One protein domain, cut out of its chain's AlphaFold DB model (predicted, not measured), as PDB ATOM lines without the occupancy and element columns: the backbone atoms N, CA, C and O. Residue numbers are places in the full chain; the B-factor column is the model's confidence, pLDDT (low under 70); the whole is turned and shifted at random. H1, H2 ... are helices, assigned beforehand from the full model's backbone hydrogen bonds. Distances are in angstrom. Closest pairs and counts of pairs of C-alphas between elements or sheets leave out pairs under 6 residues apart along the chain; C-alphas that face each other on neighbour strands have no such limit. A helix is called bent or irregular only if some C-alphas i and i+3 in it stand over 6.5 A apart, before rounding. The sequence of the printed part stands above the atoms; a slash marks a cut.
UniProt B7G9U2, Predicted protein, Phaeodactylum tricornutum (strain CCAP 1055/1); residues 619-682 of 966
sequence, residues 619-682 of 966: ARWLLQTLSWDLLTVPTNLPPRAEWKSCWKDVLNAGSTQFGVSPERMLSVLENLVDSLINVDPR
ATOM      1  N   ALA A 619      46.970  -4.218  28.725       93.69
ATOM      2  CA  ALA A 619      47.802  -4.044  29.910       93.69
ATOM      3  C   ALA A 619      49.291  -4.265  29.608       93.69
ATOM      4  O   ALA A 619      50.117  -3.443  29.999       93.69
ATOM      5  N   ARG A 620      49.639  -5.322  28.862       94.06
ATOM      6  CA  ARG A 620      51.022  -5.579  28.425       94.06
ATOM      7  C   ARG A 620      51.550  -4.447  27.551       94.06
ATOM      8  O   ARG A 620      52.679  -4.007  27.745       94.06
ATOM      9  N   TRP A 621      50.722  -3.933  26.645       95.25
ATOM     10  CA  TRP A 621      51.086  -2.789  25.817       95.25
ATOM     11  C   TRP A 621      51.310  -1.514  26.639       95.25
ATOM     12  O   TRP A 621      52.277  -0.796  26.389       95.25
ATOM     13  N   LEU A 622      50.474  -1.243  27.650       92.56
ATOM     14  CA  LEU A 622      50.666  -0.100  28.551       92.56
ATOM     15  C   LEU A 622      51.984  -0.211  29.323       92.56
ATOM     16  O   LEU A 622      52.733   0.761  29.374       92.56
ATOM     17  N   LEU A 623      52.285  -1.389  29.876       90.44
ATOM     18  CA  LEU A 623      53.540  -1.650  30.588       90.44
ATOM     19  C   LEU A 623      54.756  -1.404  29.686       90.44
ATOM     20  O   LEU A 623      55.659  -0.661  30.061       90.44
ATOM     21  N   GLN A 624      54.738  -1.940  28.462       92.44
ATOM     22  CA  GLN A 624      55.798  -1.718  27.476       92.44
ATOM     23  C   GLN A 624      55.943  -0.236  27.107       92.44
ATOM     24  O   GLN A 624      57.044   0.307  27.154       92.44
ATOM     25  N   THR A 625      54.835   0.436  26.786       92.38
ATOM     26  CA  THR A 625      54.840   1.845  26.353       92.38
ATOM     27  C   THR A 625      55.331   2.783  27.454       92.38
ATOM     28  O   THR A 625      56.047   3.742  27.177       92.38
ATOM     29  N   LEU A 626      54.976   2.501  28.709       88.75
ATOM     30  CA  LEU A 626      55.408   3.282  29.868       88.75
ATOM     31  C   LEU A 626      56.789   2.868  30.391       88.75
ATOM     32  O   LEU A 626      57.303   3.515  31.303       88.75
ATOM     33  N   SER A 627      57.394   1.819  29.821       88.06
ATOM     34  CA  SER A 627      58.626   1.199  30.327       88.06
ATOM     35  C   SER A 627      58.510   0.794  31.803       88.06
ATOM     36  O   SER A 627      59.431   0.988  32.593       88.06
ATOM     37  N   TRP A 628      57.341   0.278  32.188       86.62
ATOM     38  CA  TRP A 628      57.067  -0.232  33.528       86.62
ATOM     39  C   TRP A 628      57.175  -1.750  33.543       86.62
ATOM     40  O   TRP A 628      56.714  -2.428  32.626       86.62
ATOM     41  N   ASP A 629      57.715  -2.277  34.633       79.94
ATOM     42  CA  ASP A 629      57.653  -3.696  34.952       79.94
ATOM     43  C   ASP A 629      56.644  -3.927  36.091       79.94
ATOM     44  O   ASP A 629      56.454  -3.080  36.970       79.94
ATOM     45  N   LEU A 630      55.964  -5.074  36.055       73.06
ATOM     46  CA  LEU A 630      54.921  -5.457  37.009       73.06
ATOM     47  C   LEU A 630      55.439  -5.457  38.448       73.06
ATOM     48  O   LEU A 630      54.688  -5.140  39.362       73.06
ATOM     49  N   LEU A 631      56.718  -5.758  38.666       67.38
ATOM     50  CA  LEU A 631      57.305  -5.781  40.006       67.38
ATOM     51  C   LEU A 631      57.786  -4.401  40.485       67.38
ATOM     52  O   LEU A 631      58.003  -4.208  41.682       67.38
ATOM     53  N   THR A 632      57.938  -3.427  39.581       65.19
ATOM     54  CA  THR A 632      58.659  -2.169  39.847       65.19
ATOM     55  C   THR A 632      57.918  -0.924  39.349       65.19
ATOM     56  O   THR A 632      58.507  -0.001  38.785       65.19
ATOM     57  N   VAL A 633      56.608  -0.843  39.608       64.94
ATOM     58  CA  VAL A 633      55.849   0.395  39.351       64.94
ATOM     59  C   VAL A 633      56.480   1.573  40.104       64.94
ATOM     60  O   VAL A 633      56.748   1.447  41.306       64.94
ATOM     61  N   PRO A 634      56.679   2.731  39.445       67.00
ATOM     62  CA  PRO A 634      57.208   3.919  40.101       67.00
ATOM     63  C   PRO A 634      56.378   4.304  41.331       67.00
ATOM     64  O   PRO A 634      55.153   4.359  41.281       67.00
ATOM     65  N   THR A 635      57.038   4.617  42.444       62.53
ATOM     66  CA  THR A 635      56.361   5.075  43.673       62.53
ATOM     67  C   THR A 635      55.982   6.555  43.628       62.53
ATOM     68  O   THR A 635      55.127   6.990  44.396       62.53
ATOM     69  N   ASN A 636      56.585   7.327  42.720       71.06
ATOM     70  CA  ASN A 636      56.342   8.756  42.538       71.06
ATOM     71  C   ASN A 636      55.420   9.009  41.333       71.06
ATOM     72  O   ASN A 636      55.844   9.554  40.315       71.06
ATOM     73  N   LEU A 637      54.176   8.532  41.418       79.50
ATOM     74  CA  LEU A 637      53.158   8.790  40.397       79.50
ATOM     75  C   LEU A 637      52.491  10.153  40.636       79.50
ATOM     76  O   LEU A 637      52.303  10.539  41.794       79.50
ATOM     77  N   PRO A 638      52.075  10.866  39.571       80.00
ATOM     78  CA  PRO A 638      51.263  12.069  39.718       80.00
ATOM     79  C   PRO A 638      49.941  11.760  40.449       80.00
ATOM     80  O   PRO A 638      49.509  10.600  40.490       80.00
ATOM     81  N   PRO A 639      49.250  12.769  41.010       79.75
ATOM     82  CA  PRO A 639      47.916  12.587  41.572       79.75
ATOM     83  C   PRO A 639      46.963  11.952  40.551       79.75
ATOM     84  O   PRO A 639      46.960  12.345  39.387       79.75
ATOM     85  N   ARG A 640      46.099  11.016  40.978       77.88
ATOM     86  CA  ARG A 640      45.168  10.296  40.074       77.88
ATOM     87  C   ARG A 640      44.342  11.209  39.170       77.88
ATOM     88  O   ARG A 640      44.104  10.882  38.015       77.88
ATOM     89  N   ALA A 641      43.939  12.371  39.681       76.38
ATOM     90  CA  ALA A 641      43.165  13.353  38.925       76.38
ATOM     91  C   ALA A 641      43.893  13.868  37.665       76.38
ATOM     92  O   ALA A 641      43.243  14.271  36.705       76.38
ATOM     93  N   GLU A 642      45.227  13.828  37.650       86.19
ATOM     94  CA  GLU A 642      46.059  14.330  36.555       86.19
ATOM     95  C   GLU A 642      46.414  13.243  35.535       86.19
ATOM     96  O   GLU A 642      46.920  13.551  34.457       86.19
ATOM     97  N   TRP A 643      46.115  11.972  35.809       88.62
ATOM     98  CA  TRP A 643      46.543  10.846  34.973       88.62
ATOM     99  C   TRP A 643      46.032  10.944  33.538       88.62
ATOM    100  O   TRP A 643      46.787  10.725  32.589       88.62
ATOM    101  N   LYS A 644      44.766  11.345  33.369       88.19
ATOM    102  CA  LYS A 644      44.160  11.542  32.046       88.19
ATOM    103  C   LYS A 644      44.915  12.589  31.223       88.19
ATOM    104  O   LYS A 644      45.034  12.430  30.012       88.19
ATOM    105  N   SER A 645      45.409  13.652  31.861       90.31
ATOM    106  CA  SER A 645      46.221  14.677  31.199       90.31
ATOM    107  C   SER A 645      47.666  14.230  30.990       90.31
ATOM    108  O   SER A 645      48.176  14.399  29.888       90.31
ATOM    109  N   CYS A 646      48.304  13.630  31.998       90.75
ATOM    110  CA  CYS A 646      49.706  13.211  31.945       90.75
ATOM    111  C   CYS A 646      49.960  12.158  30.863       90.75
ATOM    112  O   CYS A 646      50.970  12.223  30.172       90.75
ATOM    113  N   TRP A 647      49.034  11.211  30.691       92.88
ATOM    114  CA  TRP A 647      49.168  10.122  29.722       92.88
ATOM    115  C   TRP A 647      48.234  10.254  28.525       92.88
ATOM    116  O   TRP A 647      47.986   9.269  27.837       92.88
ATOM    117  N   LYS A 648      47.725  11.458  28.239       94.12
ATOM    118  CA  LYS A 648      46.754  11.693  27.159       94.12
ATOM    119  C   LYS A 648      47.177  11.057  25.830       94.12
ATOM    120  O   LYS A 648      46.367  10.375  25.204       94.12
ATOM    121  N   ASP A 649      48.428  11.243  25.422       94.69
ATOM    122  CA  ASP A 649      48.924  10.744  24.135       94.69
ATOM    123  C   ASP A 649      49.031   9.215  24.114       94.69
ATOM    124  O   ASP A 649      48.587   8.581  23.159       94.69
ATOM    125  N   VAL A 650      49.510   8.609  25.206       94.19
ATOM    126  CA  VAL A 650      49.569   7.146  25.376       94.19
ATOM    127  C   VAL A 650      48.163   6.542  25.369       94.19
ATOM    128  O   VAL A 650      47.907   5.556  24.678       94.19
ATOM    129  N   LEU A 651      47.224   7.152  26.095       94.06
ATOM    130  CA  LEU A 651      45.834   6.701  26.167       94.06
ATOM    131  C   LEU A 651      45.140   6.793  24.801       94.06
ATOM    132  O   LEU A 651      44.409   5.877  24.432       94.06
ATOM    133  N   ASN A 652      45.387   7.855  24.029       94.94
ATOM    134  CA  ASN A 652      44.828   8.020  22.684       94.94
ATOM    135  C   ASN A 652      45.450   7.048  21.666       94.94
ATOM    136  O   ASN A 652      44.734   6.483  20.835       94.94
ATOM    137  N   ALA A 653      46.765   6.823  21.741       94.38
ATOM    138  CA  ALA A 653      47.454   5.857  20.892       94.38
ATOM    139  C   ALA A 653      46.929   4.434  21.135       94.38
ATOM    140  O   ALA A 653      46.507   3.758  20.195       94.38
ATOM    141  N   GLY A 654      46.845   4.015  22.401       93.19
ATOM    142  CA  GLY A 654      46.299   2.708  22.758       93.19
ATOM    143  C   GLY A 654      44.808   2.581  22.430       93.19
ATOM    144  O   GLY A 654      44.376   1.548  21.923       93.19
ATOM    145  N   SER A 655      44.025   3.649  22.618       93.94
ATOM    146  CA  SER A 655      42.613   3.694  22.213       93.94
ATOM    147  C   SER A 655      42.437   3.368  20.725       93.94
ATOM    148  O   SER A 655      41.593   2.544  20.369       93.94
ATOM    149  N   THR A 656      43.284   3.946  19.871       94.19
ATOM    150  CA  THR A 656      43.273   3.697  18.422       94.19
ATOM    151  C   THR A 656      43.692   2.263  18.093       94.19
ATOM    152  O   THR A 656      43.063   1.616  17.262       94.19
ATOM    153  N   GLN A 657      44.724   1.747  18.765       94.50
ATOM    154  CA  GLN A 657      45.258   0.407  18.517       94.50
ATOM    155  C   GLN A 657      44.295  -0.717  18.924       94.50
ATOM    156  O   GLN A 657      44.169  -1.706  18.208       94.50
ATOM    157  N   PHE A 658      43.625  -0.579  20.070       92.94
ATOM    158  CA  PHE A 658      42.773  -1.628  20.641       92.94
ATOM    159  C   PHE A 658      41.276  -1.423  20.373       92.94
ATOM    160  O   PHE A 658      40.467  -2.259  20.770       92.94
ATOM    161  N   GLY A 659      40.881  -0.323  19.719       92.06
ATOM    162  CA  GLY A 659      39.476  -0.030  19.418       92.06
ATOM    163  C   GLY A 659      38.613   0.193  20.667       92.06
ATOM    164  O   GLY A 659      37.418  -0.099  20.663       92.06
ATOM    165  N   VAL A 660      39.213   0.686  21.752       90.12
ATOM    166  CA  VAL A 660      38.544   0.989  23.030       90.12
ATOM    167  C   VAL A 660      38.629   2.481  23.326       90.12
ATOM    168  O   VAL A 660      39.501   3.157  22.795       90.12
ATOM    169  N   SER A 661      37.755   3.032  24.171       91.38
ATOM    170  CA  SER A 661      37.828   4.465  24.492       91.38
ATOM    171  C   SER A 661      39.065   4.810  25.347       91.38
ATOM    172  O   SER A 661      39.563   3.948  26.083       91.38
ATOM    173  N   PRO A 662      39.542   6.069  25.333       92.31
ATOM    174  CA  PRO A 662      40.615   6.519  26.224       92.31
ATOM    175  C   PRO A 662      40.278   6.343  27.713       92.31
ATOM    176  O   PRO A 662      41.161   6.073  28.522       92.31
ATOM    177  N   GLU A 663      39.001   6.450  28.096       90.44
ATOM    178  CA  GLU A 663      38.532   6.162  29.459       90.44
ATOM    179  C   GLU A 663      38.705   4.686  29.817       90.44
ATOM    180  O   GLU A 663      39.096   4.368  30.939       90.44
ATOM    181  N   ARG A 664      38.460   3.774  28.866       91.19
ATOM    182  CA  ARG A 664      38.699   2.345  29.083       91.19
ATOM    183  C   ARG A 664      40.193   2.050  29.206       91.19
ATOM    184  O   ARG A 664      40.572   1.323  30.119       91.19
ATOM    185  N   MET A 665      41.042   2.674  28.386       93.88
ATOM    186  CA  MET A 665      42.505   2.600  28.542       93.88
ATOM    187  C   MET A 665      42.954   3.079  29.929       93.88
ATOM    188  O   MET A 665      43.732   2.399  30.597       93.88
ATOM    189  N   LEU A 666      42.416   4.216  30.386       91.88
ATOM    190  CA  LEU A 666      42.716   4.766  31.705       91.88
ATOM    191  C   LEU A 666      42.286   3.803  32.817       91.88
ATOM    192  O   LEU A 666      43.066   3.563  33.729       91.88
ATOM    193  N   SER A 667      41.111   3.177  32.702       91.31
ATOM    194  CA  SER A 667      40.651   2.186  33.685       91.31
ATOM    195  C   SER A 667      41.566   0.954  33.766       91.31
ATOM    196  O   SER A 667      41.758   0.393  34.842       91.31
ATOM    197  N   VAL A 668      42.175   0.523  32.652       93.19
ATOM    198  CA  VAL A 668      43.153  -0.580  32.656       93.19
ATOM    199  C   VAL A 668      44.426  -0.156  33.390       93.19
ATOM    200  O   VAL A 668      44.922  -0.915  34.223       93.19
ATOM    201  N   LEU A 669      44.914   1.065  33.141       90.62
ATOM    202  CA  LEU A 669      46.054   1.641  33.859       90.62
ATOM    203  C   LEU A 669      45.771   1.774  35.365       90.62
ATOM    204  O   LEU A 669      46.606   1.394  36.182       90.62
ATOM    205  N   GLU A 670      44.585   2.253  35.739       88.00
ATOM    206  CA  GLU A 670      44.134   2.333  37.133       88.00
ATOM    207  C   GLU A 670      44.104   0.963  37.799       88.00
ATOM    208  O   GLU A 670      44.688   0.805  38.865       88.00
ATOM    209  N   ASN A 671      43.522  -0.049  37.152       87.44
ATOM    210  CA  ASN A 671      43.490  -1.407  37.691       87.44
ATOM    211  C   ASN A 671      44.898  -2.008  37.850       87.44
ATOM    212  O   ASN A 671      45.153  -2.697  38.840       87.44
ATOM    213  N   LEU A 672      45.821  -1.745  36.915       86.69
ATOM    214  CA  LEU A 672      47.229  -2.136  37.045       86.69
ATOM    215  C   LEU A 672      47.858  -1.488  38.279       86.69
ATOM    216  O   LEU A 672      48.358  -2.184  39.159       86.69
ATOM    217  N   VAL A 673      47.790  -0.163  38.384       81.38
ATOM    218  CA  VAL A 673      48.426   0.568  39.484       81.38
ATOM    219  C   VAL A 673      47.777   0.242  40.830       81.38
ATOM    220  O   VAL A 673      48.491   0.026  41.805       81.38
ATOM    221  N   ASP A 674      46.448   0.141  40.899       76.06
ATOM    222  CA  ASP A 674      45.723  -0.269  42.106       76.06
ATOM    223  C   ASP A 674      46.164  -1.643  42.579       76.06
ATOM    224  O   ASP A 674      46.305  -1.867  43.778       76.06
ATOM    225  N   SER A 675      46.433  -2.558  41.653       73.19
ATOM    226  CA  SER A 675      46.975  -3.861  42.018       73.19
ATOM    227  C   SER A 675      48.350  -3.699  42.644       73.19
ATOM    228  O   SER A 675      48.574  -4.180  43.744       73.19
ATOM    229  N   LEU A 676      49.237  -2.950  41.995       65.94
ATOM    230  CA  LEU A 676      50.674  -2.898  42.282       65.94
ATOM    231  C   LEU A 676      51.044  -2.005  43.481       65.94
ATOM    232  O   LEU A 676      52.009  -2.278  44.202       65.94
ATOM    233  N   ILE A 677      50.240  -0.979  43.765       59.00
ATOM    234  CA  ILE A 677      50.316  -0.210  45.013       59.00
ATOM    235  C   ILE A 677      49.795  -1.050  46.188       59.00
ATOM    236  O   ILE A 677      50.366  -0.991  47.278       59.00
ATOM    237  N   ASN A 678      48.763  -1.874  45.967       48.81
ATOM    238  CA  ASN A 678      48.161  -2.713  47.008       48.81
ATOM    239  C   ASN A 678      48.795  -4.114  47.134       48.81
ATOM    240  O   ASN A 678      48.433  -4.860  48.048       48.81
ATOM    241  N   VAL A 679      49.762  -4.470  46.279       41.97
ATOM    242  CA  VAL A 679      50.480  -5.754  46.301       41.97
ATOM    243  C   VAL A 679      51.191  -5.954  47.650       41.97
ATOM    244  O   VAL A 679      51.870  -5.059  48.169       41.97
ATOM    245  N   ASP A 680      50.982  -7.129  48.253       38.78
ATOM    246  CA  ASP A 680      51.701  -7.678  49.415       38.78
ATOM    247  C   ASP A 680      53.220  -7.403  49.287       38.78
ATOM    248  O   ASP A 680      53.777  -7.657  48.216       38.78
ATOM    249  N   PRO A 681      53.931  -6.874  50.311       35.16
ATOM    250  CA  PRO A 681      55.361  -6.593  50.185       35.16
ATOM    251  C   PRO A 681      56.197  -7.835  49.833       35.16
ATOM    252  O   PRO A 681      57.337  -7.674  49.407       35.16
ATOM    253  N   ARG A 682      55.662  -9.054  49.998       35.72
ATOM    254  CA  ARG A 682      56.326 -10.309  49.611       35.72
ATOM    255  C   ARG A 682      56.616 -10.394  48.111       35.72
ATOM    256  O   ARG A 682      57.698 -10.824  47.742       35.72
TER     257      ARG A 682
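This is residues 619 to 682 of the 966 residues of the protein "Predicted protein" of Phaeodactylum tricornutum (strain CCAP 1055/1) (UniProt B7G9U2). One long helix, H4, runs along the length of the domain, and three shorter helices with a long loop make a curved shell along one side of it. H1 crosses H4, H3 makes a corner with H4's first residues, and H2 comes near H4 on the far side of the curve from H1; residues 627 to 639 are the loop from H1 to H2. The printed part has 64 residues with four named helices in the order H1, H2, H3, H4 and no named strand, and its class is all helix. It is compact, with a radius of gyration of the C-alphas of 11.7 A, yet elongated, spanning 36 by 23 by 17 A.

H1 is residues 619 to 626, with C-alpha 619 at (47.802, -4.044, 29.910). H2 is residues 640 to 646; it is irregular, with C-alphas 641 and 644 7.2 A apart. H3, residues 648 to 658, is 15.4 A long from first to last C-alpha. H4, residues 662 to 678, is 24.0 A long and ends with C-alpha 678 at (48.161, -2.713, 47.008).

H1 touches residues 668 to 672 of H4, about perpendicular at 89 degrees; the closest C-alphas, of Ala 619 and Val 668, are 6.4 A apart. H1 touches H3 at a steep tilt of 38 degrees, opposite ways, closest at the C-alphas of Thr 625 and Val 650, 7.5 A. H1 and H2 are apart. H2 is close to but not clearly touching H4, closest at the C-alphas of Lys 644 and Leu 666, 6.9 A. H3 touches residues 662 to 666 of H4, about perpendicular at 73 degrees; the C-alphas of Leu 651 and Pro 662, the closest, are 5.2 A apart. Every O i to N i+4 pair is within hydrogen-bond range in H1, H3 and H4; in H2 1 of 3 is, beside 3 of 4 O i to N i+3 pairs.

The two C-alphas farthest apart, of Thr 656 and Arg 682, are 36.6 A apart. The printed part has no cut. The link from H1 to H2 is long, and those from H2 to H3 and from H3 to H4 are tight. The mean pLDDT of the printed part is 82.1; residues 631 to 635 and 676 to 682 are under 70.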